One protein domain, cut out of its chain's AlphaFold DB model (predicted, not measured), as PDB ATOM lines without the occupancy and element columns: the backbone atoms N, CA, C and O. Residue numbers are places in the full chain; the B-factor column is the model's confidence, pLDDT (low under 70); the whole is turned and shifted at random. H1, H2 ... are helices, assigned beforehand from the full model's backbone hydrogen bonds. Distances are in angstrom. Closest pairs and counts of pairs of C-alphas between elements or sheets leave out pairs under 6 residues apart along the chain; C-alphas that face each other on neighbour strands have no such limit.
ATOM      1  N   SER A   2      22.205 -16.350  43.507       34.22
ATOM      2  CA  SER A   2      22.474 -16.037  42.102       34.22
ATOM      3  C   SER A   2      21.626 -16.975  41.239       34.22
ATOM      4  O   SER A   2      21.593 -18.190  41.479       34.22
ATOM      5  N   ILE A   3      20.862 -16.375  40.328       38.62
ATOM      6  CA  ILE A   3      20.086 -17.065  39.300       38.62
ATOM      7  C   ILE A   3      21.086 -17.552  38.249       38.62
ATOM      8  O   ILE A   3      22.011 -16.824  37.893       38.62
ATOM      9  N   LYS A   4      20.928 -18.789  37.769       43.53
ATOM     10  CA  LYS A   4      21.691 -19.315  36.628       43.53
ATOM     11  C   LYS A   4      21.365 -18.492  35.372       43.53
ATOM     12  O   LYS A   4      20.485 -18.880  34.614       43.53
ATOM     13  N   SER A   5      22.034 -17.368  35.150       38.69
ATOM     14  CA  SER A   5      21.838 -16.584  33.924       38.69
ATOM     15  C   SER A   5      23.122 -16.080  33.277       38.69
ATOM     16  O   SER A   5      23.036 -15.144  32.496       38.69
ATOM     17  N   GLU A   6      24.289 -16.689  33.531       36.34
ATOM     18  CA  GLU A   6      25.514 -16.263  32.822       36.34
ATOM     19  C   GLU A   6      26.388 -17.366  32.214       36.34
ATOM     20  O   GLU A   6      27.178 -17.052  31.336       36.34
ATOM     21  N   TYR A   7      26.227 -18.655  32.541       39.00
ATOM     22  CA  TYR A   7      27.035 -19.701  31.891       39.00
ATOM     23  C   TYR A   7      26.233 -20.976  31.597       39.00
ATOM     24  O   TYR A   7      25.971 -21.785  32.483       39.00
ATOM     25  N   GLY A   8      25.836 -21.112  30.324       35.62
ATOM     26  CA  GLY A   8      25.564 -22.356  29.588       35.62
ATOM     27  C   GLY A   8      24.808 -23.481  30.305       35.62
ATOM     28  O   GLY A   8      25.405 -24.352  30.932       35.62
ATOM     29  N   SER A   9      23.491 -23.550  30.105       39.75
ATOM     30  CA  SER A   9      22.691 -24.732  30.449       39.75
ATOM     31  C   SER A   9      22.781 -25.781  29.333       39.75
ATOM     32  O   SER A   9      22.238 -25.577  28.251       39.75
ATOM     33  N   SER A  10      23.420 -26.927  29.586       41.72
ATOM     34  CA  SER A  10      23.314 -28.100  28.705       41.72
ATOM     35  C   SER A  10      21.909 -28.716  28.781       41.72
ATOM     36  O   SER A  10      21.376 -28.890  29.881       41.72
ATOM     37  N   TYR A  11      21.360 -29.124  27.631       42.78
ATOM     38  CA  TYR A  11      19.978 -29.594  27.407       42.78
ATOM     39  C   TYR A  11      19.460 -30.732  28.321       42.78
ATOM     40  O   TYR A  11      18.256 -30.956  28.392       42.78
ATOM     41  N   TRP A  12      20.318 -31.404  29.092       38.75
ATOM     42  CA  TRP A  12      19.923 -32.456  30.042       38.75
ATOM     43  C   TRP A  12      19.487 -31.951  31.433       38.75
ATOM     44  O   TRP A  12      19.026 -32.737  32.256       38.75
ATOM     45  N   ASN A  13      19.582 -30.646  31.716       44.34
ATOM     46  CA  ASN A  13      19.294 -30.065  33.040       44.34
ATOM     47  C   ASN A  13      17.845 -29.572  33.238       44.34
ATOM     48  O   ASN A  13      17.575 -28.772  34.136       44.34
ATOM     49  N   TYR A  14      16.883 -30.067  32.458       40.44
ATOM     50  CA  TYR A  14      15.503 -29.552  32.444       40.44
ATOM     51  C   TYR A  14      14.654 -29.878  33.698       40.44
ATOM     52  O   TYR A  14      13.460 -29.593  33.740       40.44
ATOM     53  N   ARG A  15      15.245 -30.462  34.755       43.53
ATOM     54  CA  ARG A  15      14.578 -30.715  36.052       43.53
ATOM     55  C   ARG A  15      15.433 -30.369  37.286       43.53
ATOM     56  O   ARG A  15      15.245 -30.972  38.342       43.53
ATOM     57  N   GLY A  16      16.368 -29.417  37.188       44.06
ATOM     58  CA  GLY A  16      17.313 -29.129  38.279       44.06
ATOM     59  C   GLY A  16      17.705 -27.658  38.443       44.06
ATOM     60  O   GLY A  16      18.679 -27.208  37.845       44.06
ATOM     61  N   ASP A  17      16.980 -26.970  39.330       49.84
ATOM     62  CA  ASP A  17      17.268 -25.690  40.004       49.84
ATOM     63  C   ASP A  17      17.680 -24.462  39.168       49.84
ATOM     64  O   ASP A  17      18.693 -24.442  38.471       49.84
ATOM     65  N   ILE A  18      16.958 -23.364  39.411       44.88
ATOM     66  CA  ILE A  18      17.228 -21.988  38.944       44.88
ATOM     67  C   ILE A  18      18.436 -21.363  39.688       44.88
ATOM     68  O   ILE A  18      18.942 -20.312  39.304       44.88
ATOM     69  N   TYR A  19      18.936 -22.014  40.744       47.78
ATOM     70  CA  TYR A  19      19.952 -21.474  41.648       47.78
ATOM     71  C   TYR A  19      21.297 -22.194  41.517       47.78
ATOM     72  O   TYR A  19      21.359 -23.422  41.446       47.78
ATOM     73  N   ALA A  20      22.388 -21.426  41.513       48.31
ATOM     74  CA  ALA A  20      23.745 -21.963  41.507       48.31
ATOM     75  C   ALA A  20      24.128 -22.510  42.896       48.31
ATOM     76  O   ALA A  20      24.214 -21.757  43.864       48.31
ATOM     77  N   ILE A  21      24.412 -23.814  42.973       49.19
ATOM     78  CA  ILE A  21      24.924 -24.512  44.174       49.19
ATOM     79  C   ILE A  21      26.300 -23.979  44.622       49.19
ATOM     80  O   ILE A  21      26.649 -24.084  45.792       49.19
ATOM     81  N   TRP A  22      27.042 -23.365  43.693       45.25
ATOM     82  CA  TRP A  22      28.379 -22.790  43.893       45.25
ATOM     83  C   TRP A  22      28.407 -21.254  43.816       45.25
ATOM     84  O   TRP A  22      29.475 -20.654  43.882       45.25
ATOM     85  N   GLY A  23      27.251 -20.601  43.649       46.50
ATOM     86  CA  GLY A  23      27.177 -19.143  43.566       46.50
ATOM     87  C   GLY A  23      27.401 -18.490  44.930       46.50
ATOM     88  O   GLY A  23      26.908 -18.988  45.944       46.50
ATOM     89  N   GLY A  24      28.108 -17.356  44.954       45.16
ATOM     90  CA  GLY A  24      28.357 -16.581  46.170       45.16
ATOM     91  C   GLY A  24      27.081 -16.362  46.993       45.16
ATOM     92  O   GLY A  24      26.054 -15.886  46.493       45.16
ATOM     93  N   LEU A  25      27.125 -16.756  48.268       50.75
ATOM     94  CA  LEU A  25      26.033 -16.528  49.209       50.75
ATOM     95  C   LEU A  25      25.881 -15.020  49.434       50.75
ATOM     96  O   LEU A  25      26.850 -14.328  49.725       50.75
ATOM     97  N   CYS A  26      24.651 -14.514  49.314       49.09
ATOM     98  CA  CYS A  26      24.355 -13.114  49.613       49.09
ATOM     99  C   CYS A  26      24.745 -12.835  51.083       49.09
ATOM    100  O   CYS A  26      24.230 -13.544  51.955       49.09
ATOM    101  N   PRO A  27      25.623 -11.856  51.373       48.12
ATOM    102  CA  PRO A  27      26.255 -11.701  52.689       48.12
ATOM    103  C   PRO A  27      25.267 -11.441  53.840       48.12
ATOM    104  O   PRO A  27      25.564 -11.744  54.991       48.12
ATOM    105  N   LYS A  28      24.059 -10.951  53.534       54.03
ATOM    106  CA  LYS A  28      22.981 -10.660  54.493       54.03
ATOM    107  C   LYS A  28      21.872 -11.718  54.457       54.03
ATOM    108  O   LYS A  28      20.731 -11.412  54.123       54.03
ATOM    109  N   LYS A  29      22.191 -12.985  54.732       58.81
ATOM    110  CA  LYS A  29      21.179 -14.052  54.822       58.81
ATOM    111  C   LYS A  29      21.149 -14.685  56.199       58.81
ATOM    112  O   LYS A  29      22.084 -15.379  56.597       58.81
ATOM    113  N   GLU A  30      20.024 -14.521  56.878       66.44
ATOM    114  CA  GLU A  30      19.690 -15.321  58.044       66.44
ATOM    115  C   GLU A  30      18.851 -16.526  57.619       66.44
ATOM    116  O   GLU A  30      17.896 -16.402  56.853       66.44
ATOM    117  N   LEU A  31      19.232 -17.719  58.084       73.00
ATOM    118  CA  LEU A  31      18.349 -18.876  57.990       73.00
ATOM    119  C   LEU A  31      17.145 -18.667  58.906       73.00
ATOM    120  O   LEU A  31      17.318 -18.219  60.044       73.00
ATOM    121  N   LEU A  32      15.976 -19.101  58.431       80.44
ATOM    122  CA  LEU A  32      14.782 -19.232  59.257       80.44
ATOM    123  C   LEU A  32      15.115 -20.009  60.546       80.44
ATOM    124  O   LEU A  32      15.806 -21.038  60.464       80.44
ATOM    125  N   PRO A  33      14.651 -19.553  61.724       82.44
ATOM    126  CA  PRO A  33      14.894 -20.236  62.993       82.44
ATOM    127  C   PRO A  33      14.497 -21.719  62.964       82.44
ATOM    128  O   PRO A  33      15.213 -22.559  63.512       82.44
ATOM    129  N   GLU A  34      13.418 -22.071  62.256       83.06
ATOM    130  CA  GLU A  34      12.955 -23.453  62.104       83.06
ATOM    131  C   GLU A  34      13.983 -24.332  61.387       83.06
ATOM    132  O   GLU A  34      14.181 -25.484  61.768       83.06
ATOM    133  N   LEU A  35      14.668 -23.799  60.373       82.50
ATOM    134  CA  LEU A  35      15.690 -24.537  59.628       82.50
ATOM    135  C   LEU A  35      16.965 -24.717  60.457       82.50
ATOM    136  O   LEU A  35      17.549 -25.801  60.441       82.50
ATOM    137  N   LYS A  36      17.351 -23.697  61.241       82.75
ATOM    138  CA  LYS A  36      18.464 -23.803  62.200       82.75
ATOM    139  C   LYS A  36      18.181 -24.887  63.245       82.75
ATOM    140  O   LYS A  36      19.026 -25.743  63.490       82.75
ATOM    141  N   LYS A  37      16.960 -24.919  63.802       84.38
ATOM    142  CA  LYS A  37      16.524 -25.940  64.776       84.38
ATOM    143  C   LYS A  37      16.582 -27.367  64.210       84.38
ATOM    144  O   LYS A  37      16.886 -28.312  64.943       84.38
ATOM    145  N   ARG A  38      16.321 -27.528  62.910       83.56
ATOM    146  CA  ARG A  38      16.385 -28.817  62.198       83.56
ATOM    147  C   ARG A  38      17.800 -29.181  61.712       83.56
ATOM    148  O   ARG A  38      17.965 -30.144  60.974       83.56
ATOM    149  N   GLY A  39      18.830 -28.455  62.155       81.75
ATOM    150  CA  GLY A  39      20.237 -28.798  61.919       81.75
ATOM    151  C   GLY A  39      20.826 -28.253  60.616       81.75
ATOM    152  O   GLY A  39      21.934 -28.643  60.249       81.75
ATOM    153  N   LEU A  40      20.124 -27.360  59.906       83.94
ATOM    154  CA  LEU A  40      20.673 -26.701  58.723       83.94
ATOM    155  C   LEU A  40      21.571 -25.525  59.133       83.94
ATOM    156  O   LEU A  40      21.132 -24.597  59.814       83.94
ATOM    157  N   ASN A  41      22.819 -25.546  58.666       76.50
ATOM    158  CA  ASN A  41      23.817 -24.510  58.935       76.50
ATOM    159  C   ASN A  41      23.999 -23.567  57.733       76.50
ATOM    160  O   ASN A  41      23.480 -23.805  56.644       76.50
ATOM    161  N   ARG A  42      24.787 -22.494  57.915       71.69
ATOM    162  CA  ARG A  42      25.132 -21.544  56.833       71.69
ATOM    163  C   ARG A  42      25.809 -22.225  55.639       71.69
ATOM    164  O   ARG A  42      25.617 -21.798  54.503       71.69
ATOM    165  N   ARG A  43      26.592 -23.277  55.895       73.19
ATOM    166  CA  ARG A  43      27.182 -24.123  54.858       73.19
ATOM    167  C   ARG A  43      26.192 -25.225  54.498       73.19
ATOM    168  O   ARG A  43      25.913 -26.094  55.321       73.19
ATOM    169  N   PHE A  44      25.683 -25.173  53.274       76.38
ATOM    170  CA  PHE A  44      24.788 -26.201  52.763       76.38
ATOM    171  C   PHE A  44      25.561 -27.498  52.485       76.38
ATOM    172  O   PHE A  44      26.711 -27.437  52.036       76.38
ATOM    173  N   PRO A  45      24.954 -28.667  52.753       76.50
ATOM    174  CA  PRO A  45      25.501 -29.930  52.288       76.50
ATOM    175  C   PRO A  45      25.439 -30.003  50.761       76.50
ATOM    176  O   PRO A  45      24.654 -29.294  50.133       76.50
ATOM    177  N   ASP A  46      26.251 -30.883  50.174       76.19
ATOM    178  CA  ASP A  46      26.316 -31.138  48.727       76.19
ATOM    179  C   ASP A  46      25.073 -31.905  48.225       76.19
ATOM    180  O   ASP A  46      25.127 -33.066  47.812       76.19
ATOM    181  N   VAL A  47      23.914 -31.262  48.362       78.75
ATOM    182  CA  VAL A  47      22.578 -31.718  47.971       78.75
ATOM    183  C   VAL A  47      21.769 -30.512  47.493       78.75
ATOM    184  O   VAL A  47      22.047 -29.380  47.880       78.75
ATOM    185  N   ASN A  48      20.744 -30.748  46.670       78.88
ATOM    186  CA  ASN A  48      19.865 -29.697  46.149       78.88
ATOM    187  C   ASN A  48      19.260 -28.856  47.304       78.88
ATOM    188  O   ASN A  48      18.418 -29.378  48.047       78.88
ATOM    189  N   PRO A  49      19.632 -27.563  47.449       79.88
ATOM    190  CA  PRO A  49      19.181 -26.729  48.565       79.88
ATOM    191  C   PRO A  49      17.667 -26.511  48.576       79.88
ATOM    192  O   PRO A  49      17.045 -26.514  49.636       79.88
ATOM    193  N   SER A  50      17.057 -26.362  47.398       79.19
ATOM    194  CA  SER A  50      15.615 -26.165  47.218       79.19
ATOM    195  C   SER A  50      14.827 -27.351  47.769       79.19
ATOM    196  O   SER A  50      13.838 -27.187  48.483       79.19
ATOM    197  N   LYS A  51      15.264 -28.565  47.418       80.19
ATOM    198  CA  LYS A  51      14.635 -29.816  47.845       80.19
ATOM    199  C   LYS A  51      14.852 -30.043  49.340       80.19
ATOM    200  O   LYS A  51      13.885 -30.315  50.044       80.19
ATOM    201  N   LEU A  52      16.076 -29.812  49.818       83.50
ATOM    202  CA  LEU A  52      16.428 -29.922  51.230       83.50
ATOM    203  C   LEU A  52      15.579 -29.009  52.117       83.50
ATOM    204  O   LEU A  52      15.007 -29.472  53.097       83.50
ATOM    205  N   ILE A  53      15.451 -27.727  51.765       83.44
ATOM    206  CA  ILE A  53      14.658 -26.767  52.544       83.44
ATOM    207  C   ILE A  53      13.184 -27.180  52.578       83.44
ATOM    208  O   ILE A  53      12.573 -27.148  53.641       83.44
ATOM    209  N   ARG A  54      12.607 -27.603  51.445       83.75
ATOM    210  CA  ARG A  54      11.207 -28.057  51.409       83.75
ATOM    211  C   ARG A  54      10.978 -29.285  52.283       83.75
ATOM    212  O   ARG A  54      10.002 -29.309  53.024       83.75
ATOM    213  N   ASP A  55      11.850 -30.284  52.205       83.88
ATOM    214  CA  ASP A  55      11.712 -31.508  53.003       83.88
ATOM    215  C   ASP A  55      11.913 -31.228  54.491       83.88
ATOM    216  O   ASP A  55      11.172 -31.748  55.330       83.88
ATOM    217  N   LEU A  56      12.857 -30.340  54.809       85.38
ATOM    218  CA  LEU A  56      13.032 -29.845  56.159       85.38
ATOM    219  C   LEU A  56      11.786 -29.138  56.648       85.38
ATOM    220  O   LEU A  56      11.354 -29.498  57.721       85.38
ATOM    221  N   LEU A  57      11.173 -28.212  55.908       84.94
ATOM    222  CA  LEU A  57       9.958 -27.510  56.349       84.94
ATOM    223  C   LEU A  57       8.754 -28.451  56.506       84.94
ATOM    224  O   LEU A  57       8.007 -28.323  57.474       84.94
ATOM    225  N   LYS A  58       8.618 -29.450  55.623       84.00
ATOM    226  CA  LYS A  58       7.572 -30.485  55.691       84.00
ATOM    227  C   LYS A  58       7.651 -31.379  56.935       84.00
ATOM    228  O   LYS A  58       6.674 -32.054  57.234       84.00
ATOM    229  N   GLY A  59       8.778 -31.401  57.651       72.31
ATOM    230  CA  GLY A  59       8.962 -32.288  58.808       72.31
ATOM    231  C   GLY A  59       9.542 -33.652  58.452       72.31
ATOM    232  O   GLY A  59       9.207 -34.647  59.087       72.31
ATOM    233  N   GLY A  60      10.404 -33.728  57.433       70.44
ATOM    234  CA  GLY A  60      11.119 -34.958  57.103       70.44
ATOM    235  C   GLY A  60      12.069 -35.398  58.226       70.44
ATOM    236  O   GLY A  60      13.215 -34.956  58.271       70.44
ATOM    237  N   ASN A  61      11.608 -36.310  59.087       80.44
ATOM    238  CA  ASN A  61      12.364 -36.812  60.245       80.44
ATOM    239  C   ASN A  61      13.733 -37.413  59.874       80.44
ATOM    240  O   ASN A  61      14.701 -37.239  60.609       80.44
ATOM    241  N   ASP A  62      13.836 -38.111  58.740       88.31
ATOM    242  CA  ASP A  62      15.072 -38.805  58.347       88.31
ATOM    243  C   ASP A  62      16.114 -37.858  57.727       88.31
ATOM    244  O   ASP A  62      17.316 -38.038  57.926       88.31
ATOM    245  N   VAL A  63      15.656 -36.813  57.028       87.44
ATOM    246  CA  VAL A  63      16.507 -35.742  56.484       87.44
ATOM    247  C   VAL A  63      17.121 -34.937  57.628       87.44
ATOM    248  O   VAL A  63      18.335 -34.732  57.660       87.44
ATOM    249  N   GLU A  64      16.292 -34.534  58.595       89.31
ATOM    250  CA  GLU A  64      16.743 -33.870  59.819       89.31
ATOM    251  C   GLU A  64      17.726 -34.749  60.601       89.31
ATOM    252  O   GLU A  64      18.777 -34.269  61.027       89.31
ATOM    253  N   LEU A  65      17.424 -36.044  60.745       90.44
ATOM    254  CA  LEU A  65      18.305 -36.990  61.422       90.44
ATOM    255  C   LEU A  65      19.685 -37.048  60.755       90.44
ATOM    256  O   LEU A  65      20.683 -36.899  61.452       90.44
ATOM    257  N   CYS A  66      19.757 -37.202  59.428       90.81
ATOM    258  CA  CYS A  66      21.034 -37.253  58.708       90.81
ATOM    259  C   CYS A  66      21.847 -35.958  58.848       90.81
ATOM    260  O   CYS A  66      23.075 -36.015  58.929       90.81
ATOM    261  N   LEU A  67      21.185 -34.797  58.885       89.31
ATOM    262  CA  LEU A  67      21.855 -33.513  59.102       89.31
ATOM    263  C   LEU A  67      22.415 -33.403  60.518       89.31
ATOM    264  O   LEU A  67      23.588 -33.076  60.687       89.31
ATOM    265  N   LYS A  68      21.599 -33.720  61.528       89.50
ATOM    266  CA  LYS A  68      22.003 -33.644  62.937       89.50
ATOM    267  C   LYS A  68      23.105 -34.640  63.289       89.50
ATOM    268  O   LYS A  68      23.925 -34.341  64.150       89.50
ATOM    269  N   THR A  69      23.149 -35.797  62.628       89.62
ATOM    270  CA  THR A  69      24.188 -36.816  62.850       89.62
ATOM    271  C   THR A  69      25.396 -36.678  61.922       89.62
ATOM    272  O   THR A  69      26.333 -37.464  62.026       89.62
ATOM    273  N   GLY A  70      25.405 -35.695  61.013       89.00
ATOM    274  CA  GLY A  70      26.514 -35.464  60.081       89.00
ATOM    275  C   GLY A  70      26.654 -36.521  58.975       89.00
ATOM    276  O   GLY A  70      27.678 -36.573  58.295       89.00
ATOM    277  N   GLN A  71      25.634 -37.354  58.754       91.81
ATOM    278  CA  GLN A  71      25.626 -38.439  57.764       91.81
ATOM    279  C   GLN A  71      25.302 -37.914  56.354       91.81
ATOM    280  O   GLN A  71      24.319 -38.301  55.719       91.81
ATOM    281  N   ILE A  72      26.139 -37.006  55.843       89.88
ATOM    282  CA  ILE A  72      25.889 -36.296  54.576       89.88
ATOM    283  C   ILE A  72      25.909 -37.242  53.365       89.88
ATOM    284  O   ILE A  72      25.136 -37.051  52.426       89.88
ATOM    285  N   SER A  73      26.736 -38.292  53.395       90.56
ATOM    286  CA  SER A  73      26.764 -39.313  52.334       90.56
ATOM    287  C   SER A  73      25.413 -40.023  52.197       90.56
ATOM    288  O   SER A  73      24.903 -40.187  51.089       90.56
ATOM    289  N   MET A  74      24.782 -40.355  53.331       91.69
ATOM    290  CA  MET A  74      23.456 -40.974  53.364       91.69
ATOM    291  C   MET A  74      22.385 -40.027  52.829       91.69
ATOM    292  O   MET A  74      21.603 -40.403  51.961       91.69
ATOM    293  N   LEU A  75      22.418 -38.766  53.261       90.38
ATOM    294  CA  LEU A  75      21.511 -37.734  52.763       90.38
ATOM    295  C   LEU A  75      21.601 -37.572  51.235       90.38
ATOM    296  O   LEU A  75      20.583 -37.494  50.546       90.38
ATOM    297  N   LYS A  76      22.821 -37.553  50.687       88.50
ATOM    298  CA  LYS A  76      23.058 -37.461  49.242       88.50
ATOM    299  C   LYS A  76      22.502 -38.673  48.496       88.50
ATOM    300  O   LYS A  76      21.870 -38.514  47.451       88.50
ATOM    301  N   HIS A  77      22.700 -39.873  49.037       89.06
ATOM    302  CA  HIS A  77      22.197 -41.116  48.450       89.06
ATOM    303  C   HIS A  77      20.666 -41.199  48.456       89.06
ATOM    304  O   HIS A  77      20.068 -41.516  47.427       89.06
ATOM    305  N   MET A  78      20.017 -40.810  49.556       87.38
ATOM    306  CA  MET A  78      18.555 -40.679  49.646       87.38
ATOM    307  C   MET A  78      18.012 -39.756  48.546       87.38
ATOM    308  O   MET A  78      17.108 -40.108  47.784       87.38
ATOM    309  N   TYR A  79      18.636 -38.586  48.375       84.00
ATOM    310  CA  TYR A  79      18.217 -37.639  47.346       84.00
ATOM    311  C   TYR A  79      18.420 -38.136  45.917       84.00
ATOM    312  O   TYR A  79      17.574 -37.839  45.067       84.00
ATOM    313  N   LYS A  80      19.499 -38.886  45.666       84.19
ATOM    314  CA  LYS A  80      19.813 -39.490  44.365       84.19
ATOM    315  C   LYS A  80      18.842 -40.614  44.000       84.19
ATOM    316  O   LYS A  80      18.422 -40.700  42.852       84.19
ATOM    317  N   THR A  81      18.490 -41.463  44.962       80.19
ATOM    318  CA  THR A  81      17.582 -42.604  44.748       80.19
ATOM    319  C   THR A  81      16.108 -42.198  44.721       80.19
ATOM    320  O   THR A  81      15.264 -42.982  44.298       80.19
ATOM    321  N   GLY A  82      15.792 -40.967  45.133       73.75
ATOM    322  CA  GLY A  82      14.433 -40.429  45.136       73.75
ATOM    323  C   GLY A  82      13.625 -40.790  46.384       73.75
ATOM    324  O   GLY A  82      12.494 -40.325  46.511       73.75
ATOM    325  N   PHE A  83      14.204 -41.547  47.319       70.88
ATOM    326  CA  PHE A  83      13.569 -41.898  48.585       70.88
ATOM    327  C   PHE A  83      13.878 -40.851  49.657       70.88
ATOM    328  O   PHE A  83      15.032 -40.564  49.953       70.88
ATOM    329  N   SER A  84      12.838 -40.315  50.296       69.62
ATOM    330  CA  SER A  84      12.980 -39.395  51.436       69.62
ATOM    331  C   SER A  84      13.104 -40.116  52.787       69.62
ATOM    332  O   SER A  84      13.088 -39.462  53.828       69.62
ATOM    333  N   GLN A  85      13.187 -41.453  52.783       83.12
ATOM    334  CA  GLN A  85      13.184 -42.307  53.973       83.12
ATOM    335  C   GLN A  85      14.386 -43.255  53.985       83.12
ATOM    336  O   GLN A  85      14.831 -43.721  52.934       83.12
ATOM    337  N   LEU A  86      14.884 -43.566  55.180       87.31
ATOM    338  CA  LEU A  86      15.990 -44.502  55.385       87.31
ATOM    339  C   LEU A  86      15.504 -45.952  55.303       87.31
ATOM    340  O   LEU A  86      14.771 -46.416  56.178       87.31
ATOM    341  N   ARG A  87      15.988 -46.707  54.308       86.38
ATOM    342  CA  ARG A  87      15.635 -48.127  54.116       86.38
ATOM    343  C   ARG A  87      15.958 -48.991  55.342       86.38
ATOM    344  O   ARG A  87      15.144 -49.815  55.747       86.38
TER     345      ARG A  87
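What this domain is: This is residues 2 to 87 of the 283 residues of an uncharacterized protein of Bacteroides faecis (UniProt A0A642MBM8). With little regular structure, the model is a small cluster of four short helices, each touching the next along the chain, and a long looping first stretch, residues 2 to 32, of which residues 6 to 15 stick out. The printed part has 86 residues, is all helix with 33 in H1, H2, H3 and H4, and has no named strand. It is compact, radius of gyration of the C-alphas 13.8 A, spanning 36 by 33 by 20 A.

Where its parts are: H2, residues 49 to 58, is 14.1 A long and begins at C-alpha 49 (19.181, -26.729, 48.565). H4, residues 72 to 81, is 14.3 A long and ends at C-alpha 81 (17.582, -42.604, 44.748). H3 is residues 61 to 68, 10.5 A, and H1 residues 33 to 37, 6.2 A.

How they stand to each other: H2 touches H3, closest C-alphas Leu 56 and Glu 64, 6.6 A, at a steep tilt of 57 degrees, opposite ways. H2 also touches H1, closest C-alphas Leu 56 and Leu 35, 6.9 A. H3 and H4 form a helical hairpin, closest C-alphas Cys 66 and Leu 75, 6.0 A, at a shallow tilt of 34.7 degrees, only just short of steep. H4 is apart from H1 and H2. In H1, H2, H3 and H4 every O i to N i+4 pair is within hydrogen-bond range.

The domain as a whole: The C-alphas farthest apart, Glu 6 and Arg 87, are 39.6 A apart. The printed part has no cut; H1 to H2 is a long link. Residues 2 to 30 and 84 have pLDDT under 70.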